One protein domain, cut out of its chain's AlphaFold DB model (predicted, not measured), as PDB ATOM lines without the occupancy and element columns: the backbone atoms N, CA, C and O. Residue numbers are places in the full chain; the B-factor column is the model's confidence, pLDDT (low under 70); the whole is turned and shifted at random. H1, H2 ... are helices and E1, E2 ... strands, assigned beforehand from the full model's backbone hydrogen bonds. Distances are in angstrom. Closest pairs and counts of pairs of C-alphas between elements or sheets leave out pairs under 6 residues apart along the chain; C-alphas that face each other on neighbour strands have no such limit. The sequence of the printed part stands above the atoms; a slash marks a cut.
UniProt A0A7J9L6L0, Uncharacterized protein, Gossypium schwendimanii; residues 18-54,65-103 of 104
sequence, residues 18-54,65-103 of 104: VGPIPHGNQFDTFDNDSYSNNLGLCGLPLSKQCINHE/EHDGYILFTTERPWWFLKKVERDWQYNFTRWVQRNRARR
ATOM      1  N   VAL A  18      39.241  -5.413  12.706       85.31
ATOM      2  CA  VAL A  18      38.380  -6.293  11.913       85.31
ATOM      3  C   VAL A  18      39.187  -7.463  11.360       85.31
ATOM      4  O   VAL A  18      40.349  -7.297  10.981       85.31
ATOM      5  N   GLY A  19      38.548  -8.632  11.283       85.25
ATOM      6  CA  GLY A  19      39.086  -9.821  10.629       85.25
ATOM      7  C   GLY A  19      39.352 -10.993  11.580       85.25
ATOM      8  O   GLY A  19      39.126 -10.889  12.788       85.25
ATOM      9  N   PRO A  20      39.803 -12.130  11.029       85.56
ATOM     10  CA  PRO A  20      40.213 -13.287  11.813       85.56
ATOM     11  C   PRO A  20      41.481 -13.000  12.622       85.56
ATOM     12  O   PRO A  20      42.455 -12.453  12.099       85.56
ATOM     13  N   ILE A  21      41.488 -13.419  13.887       85.88
ATOM     14  CA  ILE A  21      42.708 -13.463  14.695       85.88
ATOM     15  C   ILE A  21      43.645 -14.517  14.073       85.88
ATOM     16  O   ILE A  21      43.208 -15.648  13.853       85.88
ATOM     17  N   PRO A  22      44.906 -14.166  13.746       81.25
ATOM     18  CA  PRO A  22      45.878 -15.129  13.254       81.25
ATOM     19  C   PRO A  22      46.040 -16.277  14.242       81.25
ATOM     20  O   PRO A  22      46.336 -16.047  15.413       81.25
ATOM     21  N   HIS A  23      45.899 -17.501  13.745       75.94
ATOM     22  CA  HIS A  23      46.178 -18.696  14.525       75.94
ATOM     23  C   HIS A  23      47.665 -19.045  14.467       75.94
ATOM     24  O   HIS A  23      48.317 -18.913  13.428       75.94
ATOM     25  N   GLY A  24      48.197 -19.521  15.590       73.69
ATOM     26  CA  GLY A  24      49.562 -20.008  15.721       73.69
ATOM     27  C   GLY A  24      50.472 -19.163  16.620       73.69
ATOM     28  O   GLY A  24      50.348 -17.943  16.767       73.69
ATOM     29  N   ASN A  25      51.483 -19.843  17.167       74.75
ATOM     30  CA  ASN A  25      52.526 -19.288  18.031       74.75
ATOM     31  C   ASN A  25      51.960 -18.583  19.274       74.75
ATOM     32  O   ASN A  25      51.340 -19.221  20.114       74.75
ATOM     33  N   GLN A  26      52.231 -17.283  19.422       76.94
ATOM     34  CA  GLN A  26      51.874 -16.521  20.616       76.94
ATOM     35  C   GLN A  26      50.457 -15.951  20.570       76.94
ATOM     36  O   GLN A  26      49.901 -15.653  21.619       76.94
ATOM     37  N   PHE A  27      49.843 -15.838  19.389       79.75
ATOM     38  CA  PHE A  27      48.491 -15.288  19.274       79.75
ATOM     39  C   PHE A  27      47.439 -16.170  19.954       79.75
ATOM     40  O   PHE A  27      46.532 -15.642  20.585       79.75
ATOM     41  N   ASP A  28      47.624 -17.492  19.931       77.88
ATOM     42  CA  ASP A  28      46.751 -18.430  20.648       77.88
ATOM     43  C   ASP A  28      46.993 -18.429  22.174       77.88
ATOM     44  O   ASP A  28      46.226 -19.036  22.917       77.88
ATOM     45  N   THR A  29      48.068 -17.786  22.652       81.69
ATOM     46  CA  THR A  29      48.445 -17.769  24.080       81.69
ATOM     47  C   THR A  29      47.993 -16.521  24.829       81.69
ATOM     48  O   THR A  29      48.071 -16.501  26.054       81.69
ATOM     49  N   PHE A  30      47.551 -15.477  24.124       85.12
ATOM     50  CA  PHE A  30      47.073 -14.254  24.765       85.12
ATOM     51  C   PHE A  30      45.631 -14.411  25.249       85.12
ATOM     52  O   PHE A  30      44.824 -15.095  24.621       85.12
ATOM     53  N   ASP A  31      45.304 -13.743  26.355       88.19
ATOM     54  CA  ASP A  31      43.967 -13.791  26.943       88.19
ATOM     55  C   ASP A  31      42.911 -13.137  26.042       88.19
ATOM     56  O   ASP A  31      43.188 -12.218  25.270       88.19
ATOM     57  N   ASN A  32      41.657 -13.574  26.187       88.75
ATOM     58  CA  ASN A  32      40.502 -12.985  25.499       88.75
ATOM     59  C   ASN A  32      40.385 -11.472  25.767       88.75
ATOM     60  O   ASN A  32      40.114 -10.698  24.848       88.75
ATOM     61  N   ASP A  33      40.696 -11.038  26.990       89.62
ATOM     62  CA  ASP A  33      40.663  -9.627  27.383       89.62
ATOM     63  C   ASP A  33      41.547  -8.754  26.487       89.62
ATOM     64  O   ASP A  33      41.161  -7.632  26.151       89.62
ATOM     65  N   SER A  34      42.669  -9.294  25.999       89.06
ATOM     66  CA  SER A  34      43.560  -8.620  25.053       89.06
ATOM     67  C   SER A  34      42.922  -8.333  23.696       89.06
ATOM     68  O   SER A  34      43.464  -7.528  22.947       89.06
ATOM     69  N   TYR A  35      41.799  -8.958  23.355       89.75
ATOM     70  CA  TYR A  35      41.069  -8.766  22.099       89.75
ATOM     71  C   TYR A  35      39.683  -8.143  22.314       89.75
ATOM     72  O   TYR A  35      38.938  -7.925  21.354       89.75
ATOM     73  N   SER A  36      39.331  -7.844  23.565       89.94
ATOM     74  CA  SER A  36      38.015  -7.344  23.950       89.94
ATOM     75  C   SER A  36      37.667  -6.009  23.278       89.94
ATOM     76  O   SER A  36      38.528  -5.251  22.828       89.94
ATOM     77  N   ASN A  37      36.368  -5.726  23.168       88.69
ATOM     78  CA  ASN A  37      35.839  -4.482  22.600       88.69
ATOM     79  C   ASN A  37      36.293  -4.168  21.150       88.69
ATOM     80  O   ASN A  37      36.332  -3.012  20.744       88.69
ATOM     81  N   ASN A  38      36.593  -5.202  20.353       88.81
ATOM     82  CA  ASN A  38      36.826  -5.116  18.908       88.81
ATOM     83  C   ASN A  38      35.708  -5.849  18.152       88.81
ATOM     84  O   ASN A  38      35.800  -7.046  17.876       88.81
ATOM     85  N   LEU A  39      34.627  -5.144  17.808       85.94
ATOM     86  CA  LEU A  39      33.419  -5.760  17.237       85.94
ATOM     87  C   LEU A  39      33.658  -6.512  15.920       85.94
ATOM     88  O   LEU A  39      32.897  -7.426  15.597       85.94
ATOM     89  N   GLY A  40      34.687  -6.140  15.158       85.50
ATOM     90  CA  GLY A  40      35.027  -6.755  13.878       85.50
ATOM     91  C   GLY A  40      35.940  -7.977  13.970       85.50
ATOM     92  O   GLY A  40      36.072  -8.679  12.968       85.50
ATOM     93  N   LEU A  41      36.548  -8.254  15.129       88.69
ATOM     94  CA  LEU A  41      37.402  -9.430  15.309       88.69
ATOM     95  C   LEU A  41      36.575 -10.709  15.456       88.69
ATOM     96  O   LEU A  41      35.416 -10.682  15.885       88.69
ATOM     97  N   CYS A  42      37.165 -11.834  15.065       87.62
ATOM     98  CA  CYS A  42      36.608 -13.175  15.226       87.62
ATOM     99  C   CYS A  42      37.739 -14.222  15.273       87.62
ATOM    100  O   CYS A  42      38.856 -13.938  14.850       87.62
ATOM    101  N   GLY A  43      37.454 -15.430  15.763       85.81
ATOM    102  CA  GLY A  43      38.446 -16.500  15.957       85.81
ATOM    103  C   GLY A  43      38.932 -16.603  17.408       85.81
ATOM    104  O   GLY A  43      38.605 -15.758  18.238       85.81
ATOM    105  N   LEU A  44      39.682 -17.661  17.736       84.56
ATOM    106  CA  LEU A  44      40.212 -17.862  19.098       84.56
ATOM    107  C   LEU A  44      41.184 -16.725  19.474       84.56
ATOM    108  O   LEU A  44      41.886 -16.234  18.591       84.56
ATOM    109  N   PRO A  45      41.249 -16.304  20.752       82.56
ATOM    110  CA  PRO A  45      40.539 -16.821  21.935       82.56
ATOM    111  C   PRO A  45      39.103 -16.288  22.123       82.56
ATOM    112  O   PRO A  45      38.459 -16.599  23.127       82.56
ATOM    113  N   LEU A  46      38.574 -15.481  21.196       84.88
ATOM    114  CA  LEU A  46      37.207 -14.968  21.301       84.88
ATOM    115  C   LEU A  46      36.187 -16.099  21.093       84.88
ATOM    116  O   LEU A  46      36.348 -16.966  20.235       84.88
ATOM    117  N   SER A  47      35.056 -16.043  21.805       83.69
ATOM    118  CA  SER A  47      33.924 -16.959  21.565       83.69
ATOM    119  C   SER A  47      33.211 -16.697  20.229       83.69
ATOM    120  O   SER A  47      32.376 -17.490  19.798       83.69
ATOM    121  N   LYS A  48      33.519 -15.573  19.571       83.56
ATOM    122  CA  LYS A  48      32.960 -15.194  18.276       83.56
ATOM    123  C   LYS A  48      33.705 -15.923  17.161       83.56
ATOM    124  O   LYS A  48      34.829 -15.563  16.822       83.56
ATOM    125  N   GLN A  49      33.065 -16.922  16.563       79.69
ATOM    126  CA  GLN A  49      33.610 -17.615  15.397       79.69
ATOM    127  C   GLN A  49      33.567 -16.717  14.156       79.69
ATOM    128  O   GLN A  49      32.644 -15.916  13.981       79.69
ATOM    129  N   CYS A  50      34.576 -16.840  13.294       81.81
ATOM    130  CA  CYS A  50      34.533 -16.216  11.980       81.81
ATOM    131  C   CYS A  50      33.520 -16.960  11.117       81.81
ATOM    132  O   CYS A  50      33.592 -18.179  10.982       81.81
ATOM    133  N   ILE A  51      32.573 -16.228  10.533       75.94
ATOM    134  CA  ILE A  51      31.678 -16.798   9.532       75.94
ATOM    135  C   ILE A  51      32.513 -16.958   8.267       75.94
ATOM    136  O   ILE A  51      32.752 -15.992   7.541       75.94
ATOM    137  N   ASN A  52      32.977 -18.177   8.011       61.03
ATOM    138  CA  ASN A  52      33.396 -18.534   6.670       61.03
ATOM    139  C   ASN A  52      32.130 -18.447   5.812       61.03
ATOM    140  O   ASN A  52      31.144 -19.127   6.097       61.03
ATOM    141  N   HIS A  53      32.123 -17.614   4.773       51.94
ATOM    142  CA  HIS A  53      31.141 -17.741   3.695       51.94
ATOM    143  C   HIS A  53      31.444 -19.034   2.911       51.94
ATOM    144  O   HIS A  53      31.839 -19.014   1.752       51.94
ATOM    145  N   GLU A  54      31.306 -20.177   3.574       49.38
ATOM    146  CA  GLU A  54      31.445 -21.526   3.038       49.38
ATOM    147  C   GLU A  54      30.051 -22.020   2.628       49.38
ATOM    148  O   GLU A  54      29.531 -23.010   3.130       49.38
ATOM    149  N   GLU A  65      45.408 -22.523   5.070       47.47
ATOM    150  CA  GLU A  65      46.312 -21.637   5.770       47.47
ATOM    151  C   GLU A  65      45.437 -20.460   6.213       47.47
ATOM    152  O   GLU A  65      45.087 -19.578   5.428       47.47
ATOM    153  N   HIS A  66      44.948 -20.526   7.454       51.88
ATOM    154  CA  HIS A  66      44.265 -19.428   8.117       51.88
ATOM    155  C   HIS A  66      45.320 -18.362   8.423       51.88
ATOM    156  O   HIS A  66      45.645 -18.102   9.581       51.88
ATOM    157  N   ASP A  67      45.864 -17.751   7.371       55.12
ATOM    158  CA  ASP A  67      46.629 -16.514   7.429       55.12
ATOM    159  C   ASP A  67      45.654 -15.398   7.815       55.12
ATOM    160  O   ASP A  67      45.257 -14.553   7.011       55.12
ATOM    161  N   GLY A  68      45.184 -15.446   9.059       61.34
ATOM    162  CA  GLY A  68      44.356 -14.407   9.620       61.34
ATOM    163  C   GLY A  68      45.204 -13.155   9.756       61.34
ATOM    164  O   GLY A  68      46.221 -13.158  10.442       61.34
ATOM    165  N   TYR A  69      44.830 -12.084   9.072       67.75
ATOM    166  CA  TYR A  69      45.453 -10.784   9.261       67.75
ATOM    167  C   TYR A  69      44.476  -9.871   9.991       67.75
ATOM    168  O   TYR A  69      43.325  -9.699   9.593       67.75
ATOM    169  N   ILE A  70      44.966  -9.261  11.066       72.50
ATOM    170  CA  ILE A  70      44.252  -8.205  11.769       72.50
ATOM    171  C   ILE A  70      44.374  -6.942  10.925       72.50
ATOM    172  O   ILE A  70      45.481  -6.436  10.709       72.50
ATOM    173  N   LEU A  71      43.242  -6.420  10.459       77.06
ATOM    174  CA  LEU A  71      43.216  -5.142   9.767       77.06
ATOM    175  C   LEU A  71      42.980  -4.019  10.779       77.06
ATOM    176  O   LEU A  71      41.938  -3.951  11.434       77.06
ATOM    177  N   PHE A  72      43.951  -3.114  10.872       71.50
ATOM    178  CA  PHE A  72      43.766  -1.838  11.549       71.50
ATOM    179  C   PHE A  72      42.938  -0.935  10.634       71.50
ATOM    180  O   PHE A  72      43.386  -0.574   9.548       71.50
ATOM    181  N   THR A  73      41.718  -0.594  11.048       69.50
ATOM    182  CA  THR A  73      40.847   0.325  10.293       69.50
ATOM    183  C   THR A  73      41.253   1.789  10.459       69.50
ATOM    184  O   THR A  73      40.746   2.658   9.756       69.50
ATOM    185  N   THR A  74      42.142   2.073  11.409       68.12
ATOM    186  CA  THR A  74      42.755   3.383  11.621       68.12
ATOM    187  C   THR A  74      44.005   3.536  10.753       68.12
ATOM    188  O   THR A  74      44.552   2.552  10.251       68.12
ATOM    189  N   GLU A  75      44.534   4.758  10.635       72.69
ATOM    190  CA  GLU A  75      45.914   4.950  10.171       72.69
ATOM    191  C   GLU A  75      46.894   4.076  10.979       72.69
ATOM    192  O   GLU A  75      46.576   3.630  12.089       72.69
ATOM    193  N   ARG A  76      48.086   3.815  10.414       71.50
ATOM    194  CA  ARG A  76      49.090   2.916  11.008       71.50
ATOM    195  C   ARG A  76      49.269   3.230  12.500       71.50
ATOM    196  O   ARG A  76      49.750   4.317  12.825       71.50
ATOM    197  N   PRO A  77      48.939   2.296  13.408       74.62
ATOM    198  CA  PRO A  77      49.045   2.539  14.838       74.62
ATOM    199  C   PRO A  77      50.520   2.642  15.228       74.62
ATOM    200  O   PRO A  77      51.208   1.641  15.443       74.62
ATOM    201  N   TRP A  78      51.025   3.872  15.321       77.94
ATOM    202  CA  TRP A  78      52.420   4.141  15.670       77.94
ATOM    203  C   TRP A  78      52.822   3.502  16.998       77.94
ATOM    204  O   TRP A  78      53.952   3.042  17.127       77.94
ATOM    205  N   TRP A  79      51.899   3.402  17.959       78.69
ATOM    206  CA  TRP A  79      52.135   2.732  19.237       78.69
ATOM    207  C   TRP A  79      52.444   1.236  19.072       78.69
ATOM    208  O   TRP A  79      53.316   0.718  19.770       78.69
ATOM    209  N   PHE A  80      51.788   0.549  18.132       74.56
ATOM    210  CA  PHE A  80      51.994  -0.878  17.875       74.56
ATOM    211  C   PHE A  80      53.347  -1.105  17.207       74.56
ATOM    212  O   PHE A  80      54.137  -1.921  17.677       74.56
ATOM    213  N   LEU A  81      53.666  -0.309  16.182       79.06
ATOM    214  CA  LEU A  81      54.982  -0.352  15.538       79.06
ATOM    215  C   LEU A  81      56.100  -0.032  16.537       79.06
ATOM    216  O   LEU A  81      57.102  -0.741  16.581       79.06
ATOM    217  N   LYS A  82      55.905   0.979  17.391       79.88
ATOM    218  CA  LYS A  82      56.853   1.334  18.455       79.88
ATOM    219  C   LYS A  82      57.003   0.234  19.498       79.88
ATOM    220  O   LYS A  82      58.108   0.033  19.989       79.88
ATOM    221  N   LYS A  83      55.928  -0.484  19.833       77.75
ATOM    222  CA  LYS A  83      55.978  -1.622  20.757       77.75
ATOM    223  C   LYS A  83      56.759  -2.790  20.155       77.75
ATOM    224  O   LYS A  83      57.700  -3.250  20.790       77.75
ATOM    225  N   VAL A  84      56.455  -3.185  18.916       78.38
ATOM    226  CA  VAL A  84      57.202  -4.231  18.192       78.38
ATOM    227  C   VAL A  84      58.687  -3.865  18.071       78.38
ATOM    228  O   VAL A  84      59.551  -4.697  18.340       78.38
ATOM    229  N   GLU A  85      58.995  -2.610  17.731       79.06
ATOM    230  CA  GLU A  85      60.367  -2.101  17.631       79.06
ATOM    231  C   GLU A  85      61.092  -2.124  18.988       79.06
ATOM    232  O   GLU A  85      62.216  -2.618  19.082       79.06
ATOM    233  N   ARG A  86      60.450  -1.640  20.058       78.38
ATOM    234  CA  ARG A  86      61.017  -1.610  21.413       78.38
ATOM    235  C   ARG A  86      61.253  -3.011  21.971       78.38
ATOM    236  O   ARG A  86      62.306  -3.256  22.553       78.38
ATOM    237  N   ASP A  87      60.301  -3.923  21.798       74.69
ATOM    238  CA  ASP A  87      60.414  -5.296  22.301       74.69
ATOM    239  C   ASP A  87      61.507  -6.059  21.535       74.69
ATOM    240  O   ASP A  87      62.270  -6.833  22.122       74.69
ATOM    241  N   TRP A  88      61.676  -5.771  20.241       76.00
ATOM    242  CA  TRP A  88      62.819  -6.247  19.467       76.00
ATOM    243  C   TRP A  88      64.146  -5.670  19.984       76.00
ATOM    244  O   TRP A  88      65.088  -6.427  20.229       76.00
ATOM    245  N   GLN A  89      64.221  -4.356  20.224       76.44
ATOM    246  CA  GLN A  89      65.416  -3.698  20.773       76.44
ATOM    247  C   GLN A  89      65.799  -4.274  22.142       76.44
ATOM    248  O   GLN A  89      66.965  -4.601  22.364       76.44
ATOM    249  N   TYR A  90      64.827  -4.461  23.037       75.50
ATOM    250  CA  TYR A  90      65.035  -5.049  24.359       75.50
ATOM    251  C   TYR A  90      65.646  -6.451  24.268       75.50
ATOM    252  O   TYR A  90      66.649  -6.755  24.923       75.50
ATOM    253  N   ASN A  91      65.079  -7.298  23.407       74.75
ATOM    254  CA  ASN A  91      65.581  -8.649  23.190       74.75
ATOM    255  C   ASN A  91      66.964  -8.660  22.533       74.75
ATOM    256  O   ASN A  91      67.821  -9.451  22.936       74.75
ATOM    257  N   PHE A  92      67.225  -7.757  21.588       75.00
ATOM    258  CA  PHE A  92      68.539  -7.603  20.974       75.00
ATOM    259  C   PHE A  92      69.599  -7.200  22.005       75.00
ATOM    260  O   PHE A  92      70.636  -7.856  22.116       75.00
ATOM    261  N   THR A  93      69.330  -6.185  22.830       77.25
ATOM    262  CA  THR A  93      70.244  -5.774  23.906       77.25
ATOM    263  C   THR A  93      70.495  -6.923  24.878       77.25
ATOM    264  O   THR A  93      71.648  -7.212  25.208       77.25
ATOM    265  N   ARG A  94      69.443  -7.641  25.290       79.00
ATOM    266  CA  ARG A  94      69.552  -8.816  26.167       79.00
ATOM    267  C   ARG A  94      70.405  -9.922  25.532       79.00
ATOM    268  O   ARG A  94      71.241 -10.508  26.218       79.00
ATOM    269  N   TRP A  95      70.247 -10.189  24.235       75.50
ATOM    270  CA  TRP A  95      71.069 -11.149  23.491       75.50
ATOM    271  C   TRP A  95      72.542 -10.725  23.438       75.50
ATOM    272  O   TRP A  95      73.418 -11.547  23.710       75.50
ATOM    273  N   VAL A  96      72.835  -9.448  23.164       78.00
ATOM    274  CA  VAL A  96      74.212  -8.925  23.155       78.00
ATOM    275  C   VAL A  96      74.869  -9.125  24.521       78.00
ATOM    276  O   VAL A  96      75.973  -9.663  24.587       78.00
ATOM    277  N   GLN A  97      74.182  -8.771  25.615       80.94
ATOM    278  CA  GLN A  97      74.699  -8.957  26.978       80.94
ATOM    279  C   GLN A  97      75.012 -10.429  27.274       80.94
ATOM    280  O   GLN A  97      76.081 -10.759  27.785       80.94
ATOM    281  N   ARG A  98      74.113 -11.336  26.876       75.31
ATOM    282  CA  ARG A  98      74.260 -12.781  27.098       75.31
ATOM    283  C   ARG A  98      75.417 -13.394  26.306       75.31
ATOM    284  O   ARG A  98      76.055 -14.320  26.792       75.31
ATOM    285  N   ASN A  99      75.702 -12.898  25.102       66.19
ATOM    286  CA  ASN A  99      76.853 -13.348  24.309       66.19
ATOM    287  C   ASN A  99      78.169 -12.720  24.767       66.19
ATOM    288  O   ASN A  99      79.214 -13.353  24.655       66.19
ATOM    289  N   ARG A 100      78.126 -11.504  25.317       68.00
ATOM    290  CA  ARG A 100      79.299 -10.849  25.900       68.00
ATOM    291  C   ARG A 100      79.731 -11.531  27.202       68.00
ATOM    292  O   ARG A 100      80.915 -11.775  27.377       68.00
ATOM    293  N   ALA A 101      78.775 -11.944  28.038       61.62
ATOM    294  CA  ALA A 101      79.024 -12.727  29.252       61.62
ATOM    295  C   ALA A 101      79.548 -14.155  28.993       61.62
ATOM    296  O   ALA A 101      80.083 -14.772  29.899       61.62
ATOM    297  N   ARG A 102      79.386 -14.688  27.773       60.56
ATOM    298  CA  ARG A 102      79.903 -16.009  27.365       60.56
ATOM    299  C   ARG A 102      81.294 -15.963  26.728       60.56
ATOM    300  O   ARG A 102      81.838 -17.014  26.411       60.56
ATOM    301  N   ARG A 103      81.822 -14.765  26.453       58.09
ATOM    302  CA  ARG A 103      83.146 -14.547  25.843       58.09
ATOM    303  C   ARG A 103      84.224 -14.139  26.861       58.09
ATOM    304  O   ARG A 103      85.358 -13.935  26.443       58.09
TER     305      ARG A 103
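What this domain is: This is residues 18 to 54 and 65 to 103 of the 104 residues of an uncharacterized protein of Gossypium schwendimanii (UniProt A0A7J9L6L0). A small head made mostly of loops holds a two-strand parallel ribbon, E1 and E2, and the one short helix H1; from it one long helix, H2, sticks out as an arm, with residues 74 to 103 standing free. The arm makes much of the length: the C-alphas span 57 by 26 by 24 A, a rod in outline, while the head without it spans 28 by 23 by 21 A. The printed part has 76 residues, with E1, H1, E2 and H2 in that order, and under half of the residues are in named elements. The class is mostly helix, and the whole is only just loose, close to extended, with a radius of gyration of the C-alphas of 16.7 A.

How they stand to each other: Start at E1, residues 18 to 20, and look across to its parallel neighbour E2, residues 40 to 42, at 12 degrees. There N 19 and O 40 are 3.0 A apart and N 42 and O 19 are 3.2 A apart, both within hydrogen-bond range. Between them in the chain comes H1, residues 32 to 35, and E1, H1 and E2 form a strand-helix-strand unit, two parallel neighbour strands with a helix between, whose crossover is right-handed. The closest C-alphas of H1 and E2, those of Tyr 35 and Leu 41, are 7.7 A apart. H2, residues 78 to 100, is apart from E1 and H1. In H2 every O i to N i+4 pair is within hydrogen-bond range; H1 is too short for such a pair.

Where its parts are: Find C-alpha 18 at (38.380, -6.293, 11.913), where E1 begins. H1 begins at C-alpha 32, and E2 runs from Gly 40 to Cys 42. H2 runs 32.4 A from C-alpha 78 at (52.420, 4.141, 15.670) to C-alpha 100 at (79.299, -10.849, 25.900).

The domain as a whole: The C-alphas of Glu 54 and Arg 103, the two farthest apart, are 56.9 A apart. Residues 55 to 64 are not printed, and C-alphas 54 and 65 are 15.1 A apart across the cut. The link from E1 to H1 is long, that from H1 to E2 tight. The model's pLDDT is under 70 at residues 52 to 54, 65 to 69, 73 to 74 and 99 to 103.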